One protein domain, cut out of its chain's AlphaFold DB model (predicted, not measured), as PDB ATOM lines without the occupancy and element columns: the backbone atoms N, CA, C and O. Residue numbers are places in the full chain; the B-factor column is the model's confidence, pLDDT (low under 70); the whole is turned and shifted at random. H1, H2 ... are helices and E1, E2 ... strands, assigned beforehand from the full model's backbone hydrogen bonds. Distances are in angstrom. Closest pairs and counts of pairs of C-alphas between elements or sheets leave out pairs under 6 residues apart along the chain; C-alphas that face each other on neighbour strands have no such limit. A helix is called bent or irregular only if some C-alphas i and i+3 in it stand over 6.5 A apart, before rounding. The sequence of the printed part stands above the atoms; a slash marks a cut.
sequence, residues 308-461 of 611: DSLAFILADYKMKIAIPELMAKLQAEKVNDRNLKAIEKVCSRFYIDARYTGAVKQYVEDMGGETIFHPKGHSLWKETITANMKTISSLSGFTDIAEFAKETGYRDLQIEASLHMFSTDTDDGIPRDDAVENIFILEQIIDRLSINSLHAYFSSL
ATOM      1  N   ASP A 308    -119.881 379.279  13.431       90.25
ATOM      2  CA  ASP A 308    -119.398 378.232  14.336       90.25
ATOM      3  C   ASP A 308    -119.883 378.432  15.783       90.25
ATOM      4  O   ASP A 308    -120.307 377.485  16.439       90.25
ATOM      5  N   SER A 309    -119.899 379.675  16.266       93.50
ATOM      6  CA  SER A 309    -120.413 380.036  17.589       93.50
ATOM      7  C   SER A 309    -121.905 379.706  17.693       93.50
ATOM      8  O   SER A 309    -122.358 379.038  18.622       93.50
ATOM      9  N   LEU A 310    -122.685 380.123  16.697       96.00
ATOM     10  CA  LEU A 310    -124.113 379.839  16.636       96.00
ATOM     11  C   LEU A 310    -124.391 378.336  16.463       96.00
ATOM     12  O   LEU A 310    -125.394 377.858  16.991       96.00
ATOM     13  N   ALA A 311    -123.493 377.566  15.836       96.56
ATOM     14  CA  ALA A 311    -123.624 376.110  15.744       96.56
ATOM     15  C   ALA A 311    -123.688 375.431  17.122       96.56
ATOM     16  O   ALA A 311    -124.460 374.488  17.282       96.56
ATOM     17  N   PHE A 312    -122.974 375.933  18.140       96.81
ATOM     18  CA  PHE A 312    -123.103 375.418  19.511       96.81
ATOM     19  C   PHE A 312    -124.509 375.622  20.075       96.81
ATOM     20  O   PHE A 312    -125.077 374.702  20.656       96.81
ATOM     21  N   ILE A 313    -125.081 376.819  19.902       96.88
ATOM     22  CA  ILE A 313    -126.438 377.137  20.376       96.88
ATOM     23  C   ILE A 313    -127.471 376.254  19.666       96.88
ATOM     24  O   ILE A 313    -128.369 375.703  20.306       96.88
ATOM     25  N   LEU A 314    -127.333 376.085  18.346       97.50
ATOM     26  CA  LEU A 314    -128.224 375.223  17.569       97.50
ATOM     27  C   LEU A 314    -128.076 373.748  17.966       97.50
ATOM     28  O   LEU A 314    -129.089 373.056  18.066       97.50
ATOM     29  N   ALA A 315    -126.857 373.276  18.246       96.88
ATOM     30  CA  ALA A 315    -126.608 371.926  18.749       96.88
ATOM     31  C   ALA A 315    -127.286 371.676  20.095       96.88
ATOM     32  O   ALA A 315    -128.012 370.690  20.241       96.88
ATOM     33  N   ASP A 316    -127.124 372.603  21.037       97.38
ATOM     34  CA  ASP A 316    -127.775 372.550  22.342       97.38
ATOM     35  C   ASP A 316    -129.295 372.479  22.209       97.38
ATOM     36  O   ASP A 316    -129.927 371.576  22.758       97.38
ATOM     37  N   TYR A 317    -129.891 373.389  21.440       98.25
ATOM     38  CA  TYR A 317    -131.334 373.403  21.224       98.25
ATOM     39  C   TYR A 317    -131.832 372.116  20.579       98.25
ATOM     40  O   TYR A 317    -132.812 371.513  21.024       98.25
ATOM     41  N   LYS A 318    -131.151 371.680  19.522       97.25
ATOM     42  CA  LYS A 318    -131.571 370.531  18.739       97.25
ATOM     43  C   LYS A 318    -131.506 369.246  19.566       97.25
ATOM     44  O   LYS A 318    -132.498 368.523  19.613       97.25
ATOM     45  N   MET A 319    -130.404 369.014  20.281       97.38
ATOM     46  CA  MET A 319    -130.212 367.814  21.104       97.38
ATOM     47  C   MET A 319    -131.046 367.823  22.387       97.38
ATOM     48  O   MET A 319    -131.630 366.803  22.745       97.38
ATOM     49  N   LYS A 320    -131.119 368.959  23.092       97.38
ATOM     50  CA  LYS A 320    -131.744 369.027  24.425       97.38
ATOM     51  C   LYS A 320    -133.250 369.271  24.370       97.38
ATOM     52  O   LYS A 320    -133.939 368.970  25.340       97.38
ATOM     53  N   ILE A 321    -133.759 369.837  23.274       98.19
ATOM     54  CA  ILE A 321    -135.148 370.300  23.178       98.19
ATOM     55  C   ILE A 321    -135.847 369.747  21.934       98.19
ATOM     56  O   ILE A 321    -136.804 368.987  22.066       98.19
ATOM     57  N   ALA A 322    -135.385 370.095  20.728       97.94
ATOM     58  CA  ALA A 322    -136.157 369.836  19.509       97.94
ATOM     59  C   ALA A 322    -136.337 368.338  19.210       97.94
ATOM     60  O   ALA A 322    -137.439 367.904  18.869       97.94
ATOM     61  N   ILE A 323    -135.272 367.539  19.349       98.06
ATOM     62  CA  ILE A 323    -135.320 366.089  19.113       98.06
ATOM     63  C   ILE A 323    -136.197 365.382  20.160       98.06
ATOM     64  O   ILE A 323    -137.110 364.665  19.744       98.06
ATOM     65  N   PRO A 324    -136.016 365.594  21.482       98.19
ATOM     66  CA  PRO A 324    -136.909 365.021  22.490       98.19
ATOM     67  C   PRO A 324    -138.390 365.349  22.265       98.19
ATOM     68  O   PRO A 324    -139.240 364.465  22.376       98.19
ATOM     69  N   GLU A 325    -138.710 366.596  21.904       98.19
ATOM     70  CA  GLU A 325    -140.091 367.008  21.620       98.19
ATOM     71  C   GLU A 325    -140.666 366.306  20.388       98.19
ATOM     72  O   GLU A 325    -141.805 365.831  20.430       98.19
ATOM     73  N   LEU A 326    -139.882 366.187  19.312       98.25
ATOM     74  CA  LEU A 326    -140.290 365.429  18.134       98.25
ATOM     75  C   LEU A 326    -140.530 363.956  18.487       98.25
ATOM     76  O   LEU A 326    -141.565 363.407  18.116       98.25
ATOM     77  N   MET A 327    -139.609 363.316  19.215       98.38
ATOM     78  CA  MET A 327    -139.734 361.900  19.573       98.38
ATOM     79  C   MET A 327    -140.991 361.642  20.407       98.38
ATOM     80  O   MET A 327    -141.730 360.698  20.124       98.38
ATOM     81  N   ALA A 328    -141.289 362.516  21.374       98.19
ATOM     82  CA  ALA A 328    -142.502 362.423  22.179       98.19
ATOM     83  C   ALA A 328    -143.777 362.529  21.322       98.19
ATOM     84  O   ALA A 328    -144.714 361.748  21.510       98.19
ATOM     85  N   LYS A 329    -143.809 363.452  20.349       97.56
ATOM     86  CA  LYS A 329    -144.937 363.584  19.413       97.56
ATOM     87  C   LYS A 329    -145.099 362.349  18.530       97.56
ATOM     88  O   LYS A 329    -146.192 361.801  18.446       97.56
ATOM     89  N   LEU A 330    -144.022 361.863  17.919       98.12
ATOM     90  CA  LEU A 330    -144.080 360.694  17.036       98.12
ATOM     91  C   LEU A 330    -144.460 359.409  17.781       98.12
ATOM     92  O   LEU A 330    -145.141 358.544  17.229       98.12
ATOM     93  N   GLN A 331    -144.071 359.291  19.050       97.19
ATOM     94  CA  GLN A 331    -144.528 358.202  19.904       97.19
ATOM     95  C   GLN A 331    -146.040 358.285  20.171       97.19
ATOM     96  O   GLN A 331    -146.718 357.256  20.151       97.19
ATOM     97  N   ALA A 332    -146.589 359.490  20.374       96.31
ATOM     98  CA  ALA A 332    -148.035 359.696  20.503       96.31
ATOM     99  C   ALA A 332    -148.792 359.337  19.208       96.31
ATOM    100  O   ALA A 332    -149.856 358.719  19.279       96.31
ATOM    101  N   GLU A 333    -148.185 359.601  18.047       94.56
ATOM    102  CA  GLU A 333    -148.661 359.175  16.718       94.56
ATOM    103  C   GLU A 333    -148.427 357.681  16.419       94.56
ATOM    104  O   GLU A 333    -148.723 357.192  15.329       94.56
ATOM    105  N   LYS A 334    -147.935 356.908  17.397       95.88
ATOM    106  CA  LYS A 334    -147.720 355.453  17.303       95.88
ATOM    107  C   LYS A 334    -146.742 355.039  16.196       95.88
ATOM    108  O   LYS A 334    -146.840 353.926  15.667       95.88
ATOM    109  N   VAL A 335    -145.766 355.888  15.875       96.81
ATOM    110  CA  VAL A 335    -144.622 355.491  15.046       96.81
ATOM    111  C   VAL A 335    -143.871 354.360  15.757       96.81
ATOM    112  O   VAL A 335    -143.626 354.414  16.959       96.81
ATOM    113  N   ASN A 336    -143.526 353.299  15.025       97.06
ATOM    114  CA  ASN A 336    -142.890 352.119  15.618       97.06
ATOM    115  C   ASN A 336    -141.442 352.397  16.074       97.06
ATOM    116  O   ASN A 336    -140.730 353.191  15.459       97.06
ATOM    117  N   ASP A 337    -140.969 351.656  17.082       97.31
ATOM    118  CA  ASP A 337    -139.645 351.842  17.702       97.31
ATOM    119  C   ASP A 337    -138.467 351.790  16.719       97.31
ATOM    120  O   ASP A 337    -137.461 352.480  16.898       97.31
ATOM    121  N   ARG A 338    -138.558 350.957  15.672       97.88
ATOM    122  CA  ARG A 338    -137.504 350.863  14.653       97.88
ATOM    123  C   ARG A 338    -137.399 352.172  13.873       97.88
ATOM    124  O   ARG A 338    -136.286 352.642  13.640       97.88
ATOM    125  N   ASN A 339    -138.535 352.739  13.478       98.31
ATOM    126  CA  ASN A 339    -138.578 354.011  12.771       98.31
ATOM    127  C   ASN A 339    -138.191 355.166  13.694       98.31
ATOM    128  O   ASN A 339    -137.396 355.992  13.267       98.31
ATOM    129  N   LEU A 340    -138.643 355.182  14.955       98.38
ATOM    130  CA  LEU A 340    -138.237 356.201  15.933       98.38
ATOM    131  C   LEU A 340    -136.710 356.282  16.066       98.38
ATOM    132  O   LEU A 340    -136.142 357.356  15.899       98.38
ATOM    133  N   LYS A 341    -136.022 355.143  16.231       97.94
ATOM    134  CA  LYS A 341    -134.546 355.105  16.285       97.94
ATOM    135  C   LYS A 341    -133.881 355.595  14.998       97.94
ATOM    136  O   LYS A 341    -132.827 356.224  15.040       97.94
ATOM    137  N   ALA A 342    -134.458 355.273  13.841       98.25
ATOM    138  CA  ALA A 342    -133.933 355.730  12.557       98.25
ATOM    139  C   ALA A 342    -134.129 357.244  12.369       98.25
ATOM    140  O   ALA A 342    -133.229 357.907  11.862       98.25
ATOM    141  N   ILE A 343    -135.270 357.780  12.806       98.44
ATOM    142  CA  ILE A 343    -135.576 359.211  12.773       98.44
ATOM    143  C   ILE A 343    -134.645 359.961  13.712       98.44
ATOM    144  O   ILE A 343    -133.990 360.894  13.265       98.44
ATOM    145  N   GLU A 344    -134.527 359.526  14.969       97.94
ATOM    146  CA  GLU A 344    -133.610 360.116  15.947       97.94
ATOM    147  C   GLU A 344    -132.190 360.182  15.382       97.94
ATOM    148  O   GLU A 344    -131.586 361.247  15.381       97.94
ATOM    149  N   LYS A 345    -131.700 359.097  14.767       97.06
ATOM    150  CA  LYS A 345    -130.385 359.089  14.117       97.06
ATOM    151  C   LYS A 345    -130.248 360.142  13.013       97.06
ATOM    152  O   LYS A 345    -129.199 360.769  12.913       97.06
ATOM    153  N   VAL A 346    -131.257 360.316  12.155       97.62
ATOM    154  CA  VAL A 346    -131.213 361.340  11.096       97.62
ATOM    155  C   VAL A 346    -131.271 362.739  11.704       97.62
ATOM    156  O   VAL A 346    -130.504 363.606  11.292       97.62
ATOM    157  N   CYS A 347    -132.131 362.954  12.700       97.25
ATOM    158  CA  CYS A 347    -132.254 364.238  13.373       97.25
ATOM    159  C   CYS A 347    -130.971 364.599  14.125       97.25
ATOM    160  O   CYS A 347    -130.546 365.738  14.031       97.25
ATOM    161  N   SER A 348    -130.291 363.661  14.778       96.75
ATOM    162  CA  SER A 348    -129.043 363.906  15.517       96.75
ATOM    163  C   SER A 348    -127.823 364.203  14.633       96.75
ATOM    164  O   SER A 348    -126.711 364.281  15.151       96.75
ATOM    165  N   ARG A 349    -128.000 364.381  13.316       96.56
ATOM    166  CA  ARG A 349    -126.936 364.804  12.399       96.56
ATOM    167  C   ARG A 349    -126.730 366.313  12.399       96.56
ATOM    168  O   ARG A 349    -127.670 367.098  12.219       96.56
ATOM    169  N   PHE A 350    -125.466 366.693  12.503       96.00
ATOM    170  CA  PHE A 350    -124.975 368.059  12.421       96.00
ATOM    171  C   PHE A 350    -123.977 368.163  11.285       96.00
ATOM    172  O   PHE A 350    -122.941 367.496  11.267       96.00
ATOM    173  N   TYR A 351    -124.308 369.006  10.322       94.69
ATOM    174  CA  TYR A 351    -123.404 369.288   9.230       94.69
ATOM    175  C   TYR A 351    -122.414 370.355   9.678       94.69
ATOM    176  O   TYR A 351    -122.793 371.329  10.326       94.69
ATOM    177  N   ILE A 352    -121.141 370.152   9.358       91.94
ATOM    178  CA  ILE A 352    -120.064 371.059   9.755       91.94
ATOM    179  C   ILE A 352    -119.329 371.578   8.519       91.94
ATOM    180  O   ILE A 352    -118.978 370.820   7.611       91.94
ATOM    181  N   ASP A 353    -119.114 372.893   8.472       89.62
ATOM    182  CA  ASP A 353    -118.262 373.532   7.466       89.62
ATOM    183  C   ASP A 353    -116.792 373.256   7.806       89.62
ATOM    184  O   ASP A 353    -116.400 373.270   8.973       89.62
ATOM    185  N   ALA A 354    -115.948 373.063   6.793       86.75
ATOM    186  CA  ALA A 354    -114.514 372.836   6.980       86.75
ATOM    187  C   ALA A 354    -113.794 373.952   7.770       86.75
ATOM    188  O   ALA A 354    -112.700 373.718   8.277       86.75
ATOM    189  N   ARG A 355    -114.384 375.147   7.886       87.44
ATOM    190  CA  ARG A 355    -113.857 376.288   8.654       87.44
ATOM    191  C   ARG A 355    -114.272 376.292  10.128       87.44
ATOM    192  O   ARG A 355    -113.794 377.143  10.867       87.44
ATOM    193  N   TYR A 356    -115.166 375.400  10.554       90.38
ATOM    194  CA  TYR A 356    -115.572 375.316  11.957       90.38
ATOM    195  C   TYR A 356    -114.402 374.959  12.856       90.38
ATOM    196  O   TYR A 356    -113.582 374.107  12.504       90.38
ATOM    197  N   THR A 357    -114.396 375.537  14.055       90.19
ATOM    198  CA  THR A 357    -113.564 375.029  15.142       90.19
ATOM    199  C   THR A 357    -113.819 373.535  15.368       90.19
ATOM    200  O   THR A 357    -114.967 373.076  15.335       90.19
ATOM    201  N   GLY A 358    -112.761 372.760  15.626       89.19
ATOM    202  CA  GLY A 358    -112.876 371.349  16.000       89.19
ATOM    203  C   GLY A 358    -113.670 371.148  17.298       89.19
ATOM    204  O   GLY A 358    -114.214 370.069  17.533       89.19
ATOM    205  N   ALA A 359    -113.824 372.197  18.117       91.06
ATOM    206  CA  ALA A 359    -114.662 372.156  19.310       91.06
ATOM    207  C   ALA A 359    -116.150 371.932  19.013       91.06
ATOM    208  O   ALA A 359    -116.796 371.250  19.802       91.06
ATOM    209  N   VAL A 360    -116.696 372.437  17.895       92.81
ATOM    210  CA  VAL A 360    -118.107 372.181  17.537       92.81
ATOM    211  C   VAL A 360    -118.319 370.687  17.315       92.81
ATOM    212  O   VAL A 360    -119.270 370.118  17.845       92.81
ATOM    213  N   LYS A 361    -117.399 370.048  16.579       92.25
ATOM    214  CA  LYS A 361    -117.449 368.609  16.311       92.25
ATOM    215  C   LYS A 361    -117.453 367.810  17.615       92.25
ATOM    216  O   LYS A 361    -118.393 367.062  17.867       92.25
ATOM    217  N   GLN A 362    -116.442 368.029  18.460       90.25
ATOM    218  CA  GLN A 362    -116.314 367.322  19.737       90.25
ATOM    219  C   GLN A 362    -117.544 367.537  20.627       90.25
ATOM    220  O   GLN A 362    -118.080 366.586  21.180       90.25
ATOM    221  N   TYR A 363    -118.024 368.777  20.724       93.94
ATOM    222  CA  TYR A 363    -119.156 369.130  21.577       93.94
ATOM    223  C   TYR A 363    -120.457 368.436  21.153       93.94
ATOM    224  O   TYR A 363    -121.213 367.960  21.997       93.94
ATOM    225  N   VAL A 364    -120.713 368.339  19.845       95.12
ATOM    226  CA  VAL A 364    -121.864 367.598  19.310       95.12
ATOM    227  C   VAL A 364    -121.741 366.100  19.602       95.12
ATOM    228  O   VAL A 364    -122.709 365.480  20.047       95.12
ATOM    229  N   GLU A 365    -120.567 365.516  19.361       94.31
ATOM    230  CA  GLU A 365    -120.323 364.080  19.547       94.31
ATOM    231  C   GLU A 365    -120.384 363.670  21.027       94.31
ATOM    232  O   GLU A 365    -120.952 362.626  21.347       94.31
ATOM    233  N   ASP A 366    -119.918 364.527  21.940       94.25
ATOM    234  CA  ASP A 366    -120.021 364.326  23.392       94.25
ATOM    235  C   ASP A 366    -121.481 364.292  23.879       94.25
ATOM    236  O   ASP A 366    -121.803 363.604  24.850       94.25
ATOM    237  N   MET A 367    -122.390 364.992  23.188       95.44
ATOM    238  CA  MET A 367    -123.837 364.922  23.436       95.44
ATOM    239  C   MET A 367    -124.516 363.719  22.759       95.44
ATOM    240  O   MET A 367    -125.730 363.550  22.890       95.44
ATOM    241  N   GLY A 368    -123.767 362.879  22.037       95.25
ATOM    242  CA  GLY A 368    -124.286 361.727  21.295       95.25
ATOM    243  C   GLY A 368    -124.808 362.054  19.891       95.25
ATOM    244  O   GLY A 368    -125.503 361.227  19.298       95.25
ATOM    245  N   GLY A 369    -124.513 363.246  19.362       96.31
ATOM    246  CA  GLY A 369    -124.805 363.612  17.977       96.31
ATOM    247  C   GLY A 369    -123.829 362.984  16.974       96.31
ATOM    248  O   GLY A 369    -122.748 362.523  17.332       96.31
ATOM    249  N   GLU A 370    -124.206 362.985  15.696       95.56
ATOM    250  CA  GLU A 370    -123.351 362.587  14.569       95.56
ATOM    251  C   GLU A 370    -122.915 363.845  13.810       95.56
ATOM    252  O   GLU A 370    -123.761 364.657  13.431       95.56
ATOM    253  N   THR A 371    -121.616 364.011  13.551       94.81
ATOM    254  CA  THR A 371    -121.110 365.132  12.747       94.81
ATOM    255  C   THR A 371    -120.717 364.672  11.351       94.81
ATOM    256  O   THR A 371    -120.183 363.579  11.163       94.81
ATOM    257  N   ILE A 372    -121.013 365.493  10.342       93.62
ATOM    258  CA  ILE A 372    -120.681 365.200   8.946       93.62
ATOM    259  C   ILE A 372    -120.124 366.465   8.304       93.62
ATOM    260  O   ILE A 372    -120.829 367.468   8.185       93.62
ATOM    261  N   PHE A 373    -118.873 366.415   7.841       91.44
ATOM    262  CA  PHE A 373    -118.326 367.495   7.028       91.44
ATOM    263  C   PHE A 373    -119.125 367.643   5.741       91.44
ATOM    264  O   PHE A 373    -119.230 366.713   4.938       91.44
ATOM    265  N   HIS A 374    -119.697 368.826   5.555       90.06
ATOM    266  CA  HIS A 374    -120.548 369.115   4.418       90.06
ATOM    267  C   HIS A 374    -119.783 369.951   3.385       90.06
ATOM    268  O   HIS A 374    -119.060 370.881   3.761       90.06
ATOM    269  N   PRO A 375    -119.926 369.663   2.079       80.19
ATOM    270  CA  PRO A 375    -119.402 370.535   1.037       80.19
ATOM    271  C   PRO A 375    -119.900 371.976   1.221       80.19
ATOM    272  O   PRO A 375    -121.063 372.199   1.564       80.19
ATOM    273  N   LYS A 376    -119.030 372.961   0.984       74.62
ATOM    274  CA  LYS A 376    -119.406 374.383   1.063       74.62
ATOM    275  C   LYS A 376    -120.535 374.692   0.070       74.62
ATOM    276  O   LYS A 376    -120.563 374.099  -1.008       74.62
ATOM    277  N   GLY A 377    -121.416 375.634   0.413       79.88
ATOM    278  CA  GLY A 377    -122.399 376.220  -0.497       79.88
ATOM    279  C   GLY A 377    -123.832 376.091  -0.002       79.88
ATOM    280  O   GLY A 377    -124.404 375.003  -0.048       79.88
ATOM    281  N   HIS A 378    -124.450 377.218   0.353       83.19
ATOM    282  CA  HIS A 378    -125.784 377.283   0.958       83.19
ATOM    283  C   HIS A 378    -126.881 376.520   0.191       83.19
ATOM    284  O   HIS A 378    -127.788 375.946   0.792       83.19
ATOM    285  N   SER A 379    -126.798 376.445  -1.141       86.19
ATOM    286  CA  SER A 379    -127.745 375.666  -1.952       86.19
ATOM    287  C   SER A 379    -127.619 374.153  -1.737       86.19
ATOM    288  O   SER A 379    -128.636 373.463  -1.691       86.19
ATOM    289  N   LEU A 380    -126.403 373.633  -1.540       86.50
ATOM    290  CA  LEU A 380    -126.177 372.215  -1.239       86.50
ATOM    291  C   LEU A 380    -126.696 371.852   0.157       86.50
ATOM    292  O   LEU A 380    -127.265 370.778   0.335       86.50
ATOM    293  N   TRP A 381    -126.549 372.747   1.137       91.75
ATOM    294  CA  TRP A 381    -127.091 372.532   2.484       91.75
ATOM    295  C   TRP A 381    -128.615 372.405   2.460       91.75
ATOM    296  O   TRP A 381    -129.165 371.472   3.047       91.75
ATOM    297  N   LYS A 382    -129.305 373.278   1.714       92.62
ATOM    298  CA  LYS A 382    -130.762 373.200   1.526       92.62
ATOM    299  C   LYS A 382    -131.204 371.875   0.895       92.62
ATOM    300  O   LYS A 382    -132.193 371.294   1.342       92.62
ATOM    301  N   GLU A 383    -130.475 371.355  -0.094       90.56
ATOM    302  CA  GLU A 383    -130.764 370.037  -0.686       90.56
ATOM    303  C   GLU A 383    -130.627 368.903   0.337       90.56
ATOM    304  O   GLU A 383    -131.528 368.071   0.466       90.56
ATOM    305  N   THR A 384    -129.537 368.899   1.106       93.62
ATOM    306  CA  THR A 384    -129.283 367.894   2.143       93.62
ATOM    307  C   THR A 384    -130.345 367.924   3.242       93.62
ATOM    308  O   THR A 384    -130.890 366.881   3.606       93.62
ATOM    309  N   ILE A 385    -130.707 369.113   3.733       96.31
ATOM    310  CA  ILE A 385    -131.749 369.269   4.756       96.31
ATOM    311  C   ILE A 385    -133.114 368.830   4.205       96.31
ATOM    312  O   ILE A 385    -133.850 368.112   4.878       96.31
ATOM    313  N   THR A 386    -133.437 369.168   2.951       95.25
ATOM    314  CA  THR A 386    -134.676 368.707   2.296       95.25
ATOM    315  C   THR A 386    -134.724 367.179   2.202       95.25
ATOM    316  O   THR A 386    -135.764 366.568   2.460       95.25
ATOM    317  N   ALA A 387    -133.599 366.536   1.872       94.88
ATOM    318  CA  ALA A 387    -133.503 365.080   1.836       94.88
ATOM    319  C   ALA A 387    -133.711 364.455   3.227       94.88
ATOM    320  O   ALA A 387    -134.461 363.484   3.341       94.88
ATOM    321  N   ASN A 388    -133.132 365.042   4.280       96.81
ATOM    322  CA  ASN A 388    -133.359 364.602   5.658       96.81
ATOM    323  C   ASN A 388    -134.830 364.720   6.051       96.81
ATOM    324  O   ASN A 388    -135.410 363.742   6.524       96.81
ATOM    325  N   MET A 389    -135.459 365.869   5.793       97.62
ATOM    326  CA  MET A 389    -136.883 366.086   6.070       97.62
ATOM    327  C   MET A 389    -137.765 365.075   5.335       97.62
ATOM    328  O   MET A 389    -138.688 364.519   5.926       97.62
ATOM    329  N   LYS A 390    -137.441 364.753   4.075       96.75
ATOM    330  CA  LYS A 390    -138.135 363.704   3.313       96.75
ATOM    331  C   LYS A 390    -138.002 362.330   3.969       96.75
ATOM    332  O   LYS A 390    -138.983 361.593   4.057       96.75
ATOM    333  N   THR A 391    -136.799 361.970   4.415       97.81
ATOM    334  CA  THR A 391    -136.559 360.701   5.115       97.81
ATOM    335  C   THR A 391    -137.318 360.644   6.438       97.81
ATOM    336  O   THR A 391    -137.988 359.648   6.701       97.81
ATOM    337  N   ILE A 392    -137.260 361.706   7.243       98.00
ATOM    338  CA  ILE A 392    -137.943 361.795   8.539       98.00
ATOM    339  C   ILE A 392    -139.463 361.694   8.359       98.00
ATOM    340  O   ILE A 392    -140.091 360.862   9.015       98.00
ATOM    341  N   SER A 393    -140.042 362.479   7.444       97.81
ATOM    342  CA  SER A 393    -141.474 362.441   7.116       97.81
ATOM    343  C   SER A 393    -141.914 361.031   6.702       97.81
ATOM    344  O   SER A 393    -142.844 360.471   7.286       97.81
ATOM    345  N   SER A 394    -141.175 360.396   5.784       97.62
ATOM    346  CA  SER A 394    -141.497 359.050   5.301       97.62
ATOM    347  C   SER A 394    -141.417 357.985   6.400       97.62
ATOM    348  O   SER A 394    -142.302 357.136   6.496       97.62
ATOM    349  N   LEU A 395    -140.388 358.022   7.252       98.00
ATOM    350  CA  LEU A 395    -140.256 357.095   8.383       98.00
ATOM    351  C   LEU A 395    -141.343 357.310   9.444       98.00
ATOM    352  O   LEU A 395    -141.739 356.356  10.119       98.00
ATOM    353  N   SER A 396    -141.819 358.546   9.574       97.25
ATOM    354  CA  SER A 396    -142.899 358.929  10.483       97.25
ATOM    355  C   SER A 396    -144.286 358.542   9.955       97.25
ATOM    356  O   SER A 396    -145.239 358.536  10.723       97.25
ATOM    357  N   GLY A 397    -144.407 358.170   8.674       96.25
ATOM    358  CA  GLY A 397    -145.667 357.734   8.063       96.25
ATOM    359  C   GLY A 397    -146.538 358.859   7.498       96.25
ATOM    360  O   GLY A 397    -147.693 358.597   7.173       96.25
ATOM    361  N   PHE A 398    -146.001 360.074   7.355       96.19
ATOM    362  CA  PHE A 398    -146.697 361.188   6.702       96.19
ATOM    363  C   PHE A 398    -146.593 361.097   5.176       96.19
ATOM    364  O   PHE A 398    -145.681 360.468   4.629       96.19
ATOM    365  N   THR A 399    -147.533 361.738   4.481       94.25
ATOM    366  CA  THR A 399    -147.631 361.724   3.015       94.25
ATOM    367  C   THR A 399    -146.486 362.503   2.378       94.25
ATOM    368  O   THR A 399    -145.900 362.068   1.383       94.25
ATOM    369  N   ASP A 400    -146.160 363.656   2.959       95.38
ATOM    370  CA  ASP A 400    -145.108 364.541   2.485       95.38
ATOM    371  C   ASP A 400    -144.467 365.362   3.622       95.38
ATOM    372  O   ASP A 400    -144.776 365.211   4.810       95.38
ATOM    373  N   ILE A 401    -143.483 366.186   3.253       96.88
ATOM    374  CA  ILE A 401    -142.732 367.037   4.185       96.88
ATOM    375  C   ILE A 401    -143.638 368.095   4.831       96.88
ATOM    376  O   ILE A 401    -143.472 368.376   6.016       96.88
ATOM    377  N   ALA A 402    -144.581 368.665   4.078       96.12
ATOM    378  CA  ALA A 402    -145.424 369.756   4.552       96.12
ATOM    379  C   ALA A 402    -146.422 369.263   5.609       96.12
ATOM    380  O   ALA A 402    -146.607 369.919   6.632       96.12
ATOM    381  N   GLU A 403    -147.020 368.086   5.404       96.88
ATOM    382  CA  GLU A 403    -147.871 367.441   6.410       96.88
ATOM    383  C   GLU A 403    -147.085 367.182   7.706       96.88
ATOM    384  O   GLU A 403    -147.498 367.613   8.782       96.88
ATOM    385  N   PHE A 404    -145.896 366.577   7.599       97.56
ATOM    386  CA  PHE A 404    -145.029 366.332   8.754       97.56
ATOM    387  C   PHE A 404    -144.656 367.627   9.496       97.56
ATOM    388  O   PHE A 404    -144.719 367.673  10.727       97.56
ATOM    389  N   ALA A 405    -144.263 368.679   8.770       96.38
ATOM    390  CA  ALA A 405    -143.850 369.949   9.362       96.38
ATOM    391  C   ALA A 405    -144.993 370.610  10.143       96.38
ATOM    392  O   ALA A 405    -144.783 371.021  11.284       96.38
ATOM    393  N   LYS A 406    -146.212 370.631   9.587       95.75
ATOM    394  CA  LYS A 406    -147.389 371.222  10.243       95.75
ATOM    395  C   LYS A 406    -147.815 370.461  11.494       95.75
ATOM    396  O   LYS A 406    -148.054 371.078  12.529       95.75
ATOM    397  N   GLU A 407    -147.886 369.134  11.413       95.31
ATOM    398  CA  GLU A 407    -148.367 368.297  12.521       95.31
ATOM    399  C   GLU A 407    -147.351 368.237  13.672       95.31
ATOM    400  O   GLU A 407    -147.690 368.309  14.859       95.31
ATOM    401  N   THR A 408    -146.059 368.161  13.345       95.81
ATOM    402  CA  THR A 408    -145.013 368.043  14.368       95.81
ATOM    403  C   THR A 408    -144.466 369.388  14.830       95.81
ATOM    404  O   THR A 408    -143.990 369.488  15.964       95.81
ATOM    405  N   GLY A 409    -144.531 370.432  14.003       94.94
ATOM    406  CA  GLY A 409    -143.837 371.702  14.229       94.94
ATOM    407  C   GLY A 409    -142.310 371.568  14.268       94.94
ATOM    408  O   GLY A 409    -141.634 372.490  14.727       94.94
ATOM    409  N   TYR A 410    -141.756 370.418  13.866       96.44
ATOM    410  CA  TYR A 410    -140.319 370.180  13.912       96.44
ATOM    411  C   TYR A 410    -139.601 370.993  12.847       96.44
ATOM    412  O   TYR A 410    -140.040 371.083  11.699       96.44
ATOM    413  N   ARG A 411    -138.453 371.546  13.242       96.44
ATOM    414  CA  ARG A 411    -137.574 372.285  12.349       96.44
ATOM    415  C   ARG A 411    -136.185 371.676  12.371       96.44
ATOM    416  O   ARG A 411    -135.599 371.559  13.447       96.44
ATOM    417  N   ASP A 412    -135.649 371.326  11.204       96.75
ATOM    418  CA  ASP A 412    -134.220 371.034  11.093       96.75
ATOM    419  C   ASP A 412    -133.472 372.364  10.977       96.75
ATOM    420  O   ASP A 412    -133.769 373.192  10.109       96.75
ATOM    421  N   LEU A 413    -132.551 372.578  11.913       97.25
ATOM    422  CA  LEU A 413    -131.774 373.799  12.052       97.25
ATOM    423  C   LEU A 413    -130.305 373.466  11.837       97.25
ATOM    424  O   LEU A 413    -129.753 372.588  12.502       97.25
ATOM    425  N   GLN A 414    -129.684 374.177  10.907       96.75
ATOM    426  CA  GLN A 414    -128.276 374.035  10.556       96.75
ATOM    427  C   GLN A 414    -127.703 375.421  10.274       96.75
ATOM    428  O   GLN A 414    -128.448 376.362  10.004       96.75
ATOM    429  N   ILE A 415    -126.384 375.568  10.299       96.19
ATOM    430  CA  ILE A 415    -125.740 376.832   9.950       96.19
ATOM    431  C   ILE A 415    -124.405 376.569   9.255       96.19
ATOM    432  O   ILE A 415    -123.771 375.550   9.490       96.19
ATOM    433  N   GLU A 416    -123.997 377.461   8.356       93.44
ATOM    434  CA  GLU A 416    -122.668 377.469   7.736       93.44
ATOM    435  C   GLU A 416    -121.718 378.433   8.462       93.44
ATOM    436  O   GLU A 416    -122.142 379.415   9.074       93.44
ATOM    437  N   ALA A 417    -120.400 378.246   8.313       89.81
ATOM    438  CA  ALA A 417    -119.404 379.200   8.837       89.81
ATOM    439  C   ALA A 417    -119.586 380.614   8.272       89.81
ATOM    440  O   ALA A 417    -119.263 381.600   8.927       89.81
ATOM    441  N   SER A 418    -120.145 380.712   7.065       89.00
ATOM    442  CA  SER A 418    -120.498 381.964   6.402       89.00
ATOM    443  C   SER A 418    -121.774 382.629   6.922       89.00
ATOM    444  O   SER A 418    -122.184 383.590   6.296       89.00
ATOM    445  N   LEU A 419    -122.377 382.186   8.033       95.12
ATOM    446  CA  LEU A 419    -123.591 382.758   8.654       95.12
ATOM    447  C   LEU A 419    -124.926 382.491   7.945       95.12
ATOM    448  O   LEU A 419    -125.945 383.029   8.381       95.12
ATOM    449  N   HIS A 420    -124.965 381.659   6.902       96.06
ATOM    450  CA  HIS A 420    -126.247 381.158   6.405       96.06
ATOM    451  C   HIS A 420    -126.797 380.177   7.438       96.06
ATOM    452  O   HIS A 420    -126.278 379.070   7.578       96.06
ATOM    453  N   MET A 421    -127.804 380.603   8.199       97.38
ATOM    454  CA  MET A 421    -128.556 379.733   9.098       97.38
ATOM    455  C   MET A 421    -129.780 379.216   8.353       97.38
ATOM    456  O   MET A 421    -130.641 379.992   7.945       97.38
ATOM    457  N   PHE A 422    -129.857 377.903   8.191       97.44
ATOM    458  CA  PHE A 422    -130.965 377.226   7.540       97.44
ATOM    459  C   PHE A 422    -131.979 376.800   8.581       97.44
ATOM    460  O   PHE A 422    -131.646 376.098   9.538       97.44
ATOM    461  N   SER A 423    -133.230 377.175   8.355       96.88
ATOM    462  CA  SER A 423    -134.351 376.669   9.125       96.88
ATOM    463  C   SER A 423    -135.422 376.139   8.183       96.88
ATOM    464  O   SER A 423    -135.793 376.791   7.206       96.88
ATOM    465  N   THR A 424    -135.907 374.925   8.442       97.12
ATOM    466  CA  THR A 424    -137.078 374.417   7.721       97.12
ATOM    467  C   THR A 424    -138.317 375.165   8.172       97.12
ATOM    468  O   THR A 424    -138.479 375.470   9.354       97.12
ATOM    469  N   ASP A 425    -139.181 375.487   7.225       94.75
ATOM    470  CA  ASP A 425    -140.424 376.198   7.484       94.75
ATOM    471  C   ASP A 425    -141.413 375.384   8.319       94.75
ATOM    472  O   ASP A 425    -141.438 374.158   8.237       94.75
ATOM    473  N   THR A 426    -142.264 376.054   9.089       90.50
ATOM    474  CA  THR A 426    -143.310 375.376   9.866       90.50
ATOM    475  C   THR A 426    -144.504 374.940   9.017       90.50
ATOM    476  O   THR A 426    -145.231 374.047   9.441       90.50
ATOM    477  N   ASP A 427    -144.707 375.529   7.832       90.06
ATOM    478  CA  ASP A 427    -145.824 375.191   6.949       90.06
ATOM    479  C   ASP A 427    -145.411 374.200   5.859       90.06
ATOM    480  O   ASP A 427    -146.081 373.188   5.668       90.06
ATOM    481  N   ASP A 428    -144.338 374.471   5.114       93.00
ATOM    482  CA  ASP A 428    -143.924 373.598   4.001       93.00
ATOM    483  C   ASP A 428    -142.726 372.692   4.309       93.00
ATOM    484  O   ASP A 428    -142.416 371.799   3.518       93.00
ATOM    485  N   GLY A 429    -142.067 372.884   5.456       95.12
ATOM    486  CA  GLY A 429    -140.894 372.111   5.870       95.12
ATOM    487  C   GLY A 429    -139.671 372.274   4.964       95.12
ATOM    488  O   GLY A 429    -138.709 371.517   5.105       95.12
ATOM    489  N   ILE A 430    -139.671 373.250   4.049       94.88
ATOM    490  CA  ILE A 430    -138.549 373.507   3.144       94.88
ATOM    491  C   ILE A 430    -137.517 374.402   3.847       94.88
ATOM    492  O   ILE A 430    -137.895 375.412   4.446       94.88
ATOM    493  N   PRO A 431    -136.216 374.057   3.803       95.62
ATOM    494  CA  PRO A 431    -135.162 374.856   4.416       95.62
ATOM    495  C   PRO A 431    -134.923 376.165   3.669       95.62
ATOM    496  O   PRO A 431    -134.780 376.188   2.444       95.62
ATOM    497  N   ARG A 432    -134.809 377.250   4.434       94.06
ATOM    498  CA  ARG A 432    -134.454 378.580   3.938       94.06
ATOM    499  C   ARG A 432    -133.396 379.210   4.830       94.06
ATOM    500  O   ARG A 432    -133.402 379.026   6.044       94.06
ATOM    501  N   ASP A 433    -132.512 379.961   4.203       95.69
ATOM    502  CA  ASP A 433    -131.617 380.920   4.823       95.69
ATOM    503  C   ASP A 433    -132.270 382.307   4.782       95.69
ATOM    504  O   ASP A 433    -132.239 383.006   3.773       95.69
ATOM    505  N   ASP A 434    -132.949 382.661   5.874       97.00
ATOM    506  CA  ASP A 434    -133.698 383.908   6.040       97.00
ATOM    507  C   ASP A 434    -133.263 384.579   7.345       97.00
ATOM    508  O   ASP A 434    -133.731 384.226   8.428       97.00
ATOM    509  N   ALA A 435    -132.340 385.539   7.265       97.12
ATOM    510  CA  ALA A 435    -131.801 386.196   8.451       97.12
ATOM    511  C   ALA A 435    -132.855 387.025   9.202       97.12
ATOM    512  O   ALA A 435    -132.717 387.218  10.408       97.12
ATOM    513  N   VAL A 436    -133.915 387.485   8.526       97.88
ATOM    514  CA  VAL A 436    -135.022 388.206   9.170       97.88
ATOM    515  C   VAL A 436    -135.801 387.252  10.074       97.88
ATOM    516  O   VAL A 436    -136.013 387.558  11.247       97.88
ATOM    517  N   GLU A 437    -136.167 386.074   9.565       98.00
ATOM    518  CA  GLU A 437    -136.848 385.042  10.355       98.00
ATOM    519  C   GLU A 437    -135.933 384.450  11.437       98.00
ATOM    520  O   GLU A 437    -136.356 384.239  12.577       98.00
ATOM    521  N   ASN A 438    -134.660 384.225  11.108       97.88
ATOM    522  CA  ASN A 438    -133.691 383.612  12.011       97.88
ATOM    523  C   ASN A 438    -133.467 384.424  13.294       97.88
ATOM    524  O   ASN A 438    -133.188 383.817  14.323       97.88
ATOM    525  N   ILE A 439    -133.653 385.751  13.292       98.06
ATOM    526  CA  ILE A 439    -133.614 386.559  14.528       98.06
ATOM    527  C   ILE A 439    -134.684 386.083  15.518       98.06
ATOM    528  O   ILE A 439    -134.397 385.876  16.698       98.06
ATOM    529  N   PHE A 440    -135.911 385.866  15.042       98.31
ATOM    530  CA  PHE A 440    -137.003 385.369  15.878       98.31
ATOM    531  C   PHE A 440    -136.707 383.959  16.391       98.31
ATOM    532  O   PHE A 440    -136.914 383.668  17.566       98.31
ATOM    533  N   ILE A 441    -136.169 383.093  15.533       98.25
ATOM    534  CA  ILE A 441    -135.809 381.719  15.901       98.25
ATOM    535  C   ILE A 441    -134.704 381.710  16.957       98.25
ATOM    536  O   ILE A 441    -134.820 381.011  17.960       98.25
ATOM    537  N   LEU A 442    -133.643 382.491  16.763       98.25
ATOM    538  CA  LEU A 442    -132.507 382.544  17.677       98.25
ATOM    539  C   LEU A 442    -132.914 383.094  19.045       98.25
ATOM    540  O   LEU A 442    -132.541 382.504  20.054       98.25
ATOM    541  N   GLU A 443    -133.729 384.151  19.112       98.00
ATOM    542  CA  GLU A 443    -134.229 384.656  20.400       98.00
ATOM    543  C   GLU A 443    -135.179 383.657  21.088       98.00
ATOM    544  O   GLU A 443    -135.122 383.507  22.308       98.00
ATOM    545  N   GLN A 444    -135.995 382.901  20.336       97.62
ATOM    546  CA  GLN A 444    -136.751 381.774  20.901       97.62
ATOM    547  C   GLN A 444    -135.820 380.701  21.467       97.62
ATOM    548  O   GLN A 444    -136.047 380.219  22.572       97.62
ATOM    549  N   ILE A 445    -134.768 380.326  20.739       98.19
ATOM    550  CA  ILE A 445    -133.805 379.312  21.178       98.19
ATOM    551  C   ILE A 445    -133.070 379.761  22.446       98.19
ATOM    552  O   ILE A 445    -132.998 378.991  23.401       98.19
ATOM    553  N   ILE A 446    -132.570 380.998  22.476       97.69
ATOM    554  CA  ILE A 446    -131.879 381.593  23.628       97.69
ATOM    555  C   ILE A 446    -132.784 381.563  24.867       97.69
ATOM    556  O   ILE A 446    -132.356 381.100  25.925       97.69
ATOM    557  N   ASP A 447    -134.048 381.975  24.726       96.69
ATOM    558  CA  ASP A 447    -135.043 381.930  25.804       96.69
ATOM    559  C   ASP A 447    -135.342 380.488  26.254       96.69
ATOM    560  O   ASP A 447    -135.287 380.171  27.442       96.69
ATOM    561  N   ARG A 448    -135.584 379.570  25.311       97.19
ATOM    562  CA  ARG A 448    -135.894 378.160  25.610       97.19
ATOM    563  C   ARG A 448    -134.731 377.406  26.254       97.19
ATOM    564  O   ARG A 448    -134.972 376.511  27.059       97.19
ATOM    565  N   LEU A 449    -133.493 377.772  25.930       97.81
ATOM    566  CA  LEU A 449    -132.283 377.266  26.582       97.81
ATOM    567  C   LEU A 449    -131.965 377.994  27.897       97.81
ATOM    568  O   LEU A 449    -131.010 377.624  28.577       97.81
ATOM    569  N   SER A 450    -132.755 379.005  28.280       96.50
ATOM    570  CA  SER A 450    -132.526 379.834  29.472       96.50
ATOM    571  C   SER A 450    -131.142 380.499  29.485       96.50
ATOM    572  O   SER A 450    -130.509 380.643  30.536       96.50
ATOM    573  N   ILE A 451    -130.654 380.912  28.310       95.81
ATOM    574  CA  ILE A 451    -129.372 381.603  28.168       95.81
ATOM    575  C   ILE A 451    -129.569 383.081  28.521       95.81
ATOM    576  O   ILE A 451    -130.027 383.884  27.716       95.81
ATOM    577  N   ASN A 452    -129.191 383.448  29.746       89.38
ATOM    578  CA  ASN A 452    -129.314 384.827  30.239       89.38
ATOM    579  C   ASN A 452    -128.166 385.747  29.786       89.38
ATOM    580  O   ASN A 452    -128.307 386.967  29.812       89.38
ATOM    581  N   SER A 453    -127.019 385.175  29.411       91.75
ATOM    582  CA  SER A 453    -125.851 385.898  28.900       91.75
ATOM    583  C   SER A 453    -125.132 385.023  27.883       91.75
ATOM    584  O   SER A 453    -124.748 383.894  28.209       91.75
ATOM    585  N   LEU A 454    -124.911 385.550  26.676       94.69
ATOM    586  CA  LEU A 454    -124.143 384.832  25.662       94.69
ATOM    587  C   LEU A 454    -122.687 384.727  26.097       94.69
ATOM    588  O   LEU A 454    -122.102 383.655  25.986       94.69
ATOM    589  N   HIS A 455    -122.121 385.784  26.683       92.69
ATOM    590  CA  HIS A 455    -120.752 385.732  27.199       92.69
ATOM    591  C   HIS A 455    -120.547 384.589  28.207       92.69
ATOM    592  O   HIS A 455    -119.578 383.836  28.094       92.69
ATOM    593  N   ALA A 456    -121.469 384.417  29.162       93.56
ATOM    594  CA  ALA A 456    -121.384 383.331  30.140       93.56
ATOM    595  C   ALA A 456    -121.534 381.948  29.481       93.56
ATOM    596  O   ALA A 456    -120.783 381.031  29.811       93.56
ATOM    597  N   TYR A 457    -122.461 381.819  28.525       96.06
ATOM    598  CA  TYR A 457    -122.653 380.596  27.746       96.06
ATOM    599  C   TYR A 457    -121.383 380.219  26.971       96.06
ATOM    600  O   TYR A 457    -120.825 379.147  27.193       96.06
ATOM    601  N   PHE A 458    -120.858 381.119  26.138       93.69
ATOM    602  CA  PHE A 458    -119.675 380.863  25.314       93.69
ATOM    603  C   PHE A 458    -118.399 380.675  26.137       93.69
ATOM    604  O   PHE A 458    -117.545 379.875  25.764       93.69
ATOM    605  N   SER A 459    -118.288 381.322  27.300       92.06
ATOM    606  CA  SER A 459    -117.171 381.094  28.228       92.06
ATOM    607  C   SER A 459    -117.153 379.683  28.826       92.06
ATOM    608  O   SER A 459    -116.100 379.249  29.292       92.06
ATOM    609  N   SER A 460    -118.295 378.985  28.835       92.44
ATOM    610  CA  SER A 460    -118.404 377.603  29.319       92.44
ATOM    611  C   SER A 460    -118.069 376.550  28.257       92.44
ATOM    612  O   SER A 460    -117.839 375.391  28.600       92.44
ATOM    613  N   LEU A 461    -118.027 376.947  26.983       91.81
ATOM    614  CA  LEU A 461    -117.734 376.045  25.875       91.81
ATOM    615  C   LEU A 461    -116.229 375.746  25.773       91.81
ATOM    616  O   LEU A 461    -115.403 376.534  26.251       91.81
TER     617      LEU A 461
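AT A GLANCE: This is residues 308 to 461 of the 611 residues of the protein "Phosphoglucomutase/phosphomannomutase alpha/beta/alpha domain I" of Denitrovibrio acetiphilus (strain DSM 12809 / NBRC 114555 / N2460) (UniProt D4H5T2). A long bent helix, H1, runs lengthwise along a rounded body; H2 folds back beside its second arm, and H4 runs beside H2. Near the first arm sit two small sheets, the parallel pair E1 and E2 covered by H3 and the antiparallel E3, E4, E5 with H4 over one face, while H6 crosses that arm and H7 sits at a far end. The printed part has 154 residues, mostly helix in its named elements, in the order H1 H2 E1 H3 E2 H4 H5 E3 E4 E5 H6 H7. It is compact, with a radius of gyration of the C-alphas of 14.9 A and spans of 41 by 30 by 27 A.

IN THESE COORDINATES: Find C-alpha 308 at (-119.398, 378.232, 14.336), where H1, residues 308 to 332, begins. By its hydrogen bonds it was assigned as one helix, but it is bent: C-alphas 320 and 323 are 7.0 A apart. Its arms are H1a, residues 308 to 320, 18.4 A, and H1b, residues 323 to 332. Read on through H2, 337 to 347, E1, 349 to 352, H3, 358 to 366, and E2, 370 to 373. From C-alpha 378 at (-125.784, 377.283, 0.958), H4 runs 26.8 A to 396. Then come H5, 401 to 408, E3, 413 to 415, E4, 421 to 424, E5, 431 to 433, H6, 435 to 448, 19.4 A, and H7, 454 to 460, ending at (-118.404, 377.603, 29.319).

HOW THE PARTS SIT: Start at the hub, H1, which touches four helices. H1a touches H3 at Phe 312 and Val 360, C-alphas 6.3 A apart, and touches H6 with residues 313 to 317 alone, closest at C-alphas 317 and 445, 6.4 A, at a steep tilt of 52 degrees. H1b and H2 form a helical hairpin, closest at C-alphas 323 and 347, 6.8 A. H1b and H5 only just touch, with 3 pairs of C-alphas within 8 A, the closest 326 and 408, 6.6 A. H4 touches H2 with residues 388 to 396 alone, C-alphas 343 and 392 being closest at 5.5 A, at a shallow tilt of 11 degrees, opposite ways. E1, H3, E2 are a strand-helix-strand unit, parallel strands joined through a helix, with a right-handed crossover; N 350 and O 370 are 2.8 A apart. E3, E4, E5 are a meander, each strand the antiparallel neighbour of the one before, with N 422 and O 414 at 2.8 A and N 423 and O 432 at 3.0 A. H4 is on this sheet at a height of 8.2 A, over E4 and E5; H1a and H6 only graze it. Every O i to N i+4 pair is within hydrogen-bond range in H1b, H2, H3, H4, H5 and H7, against 7 of 9 in H1a and 9 of 10 in H6.

THE WHOLE: The C-alphas of Thr 399 and Ser 459 are the farthest apart, at 44.0 A. The printed part has no cut and no long link. No printed residue is under 70 in pLDDT.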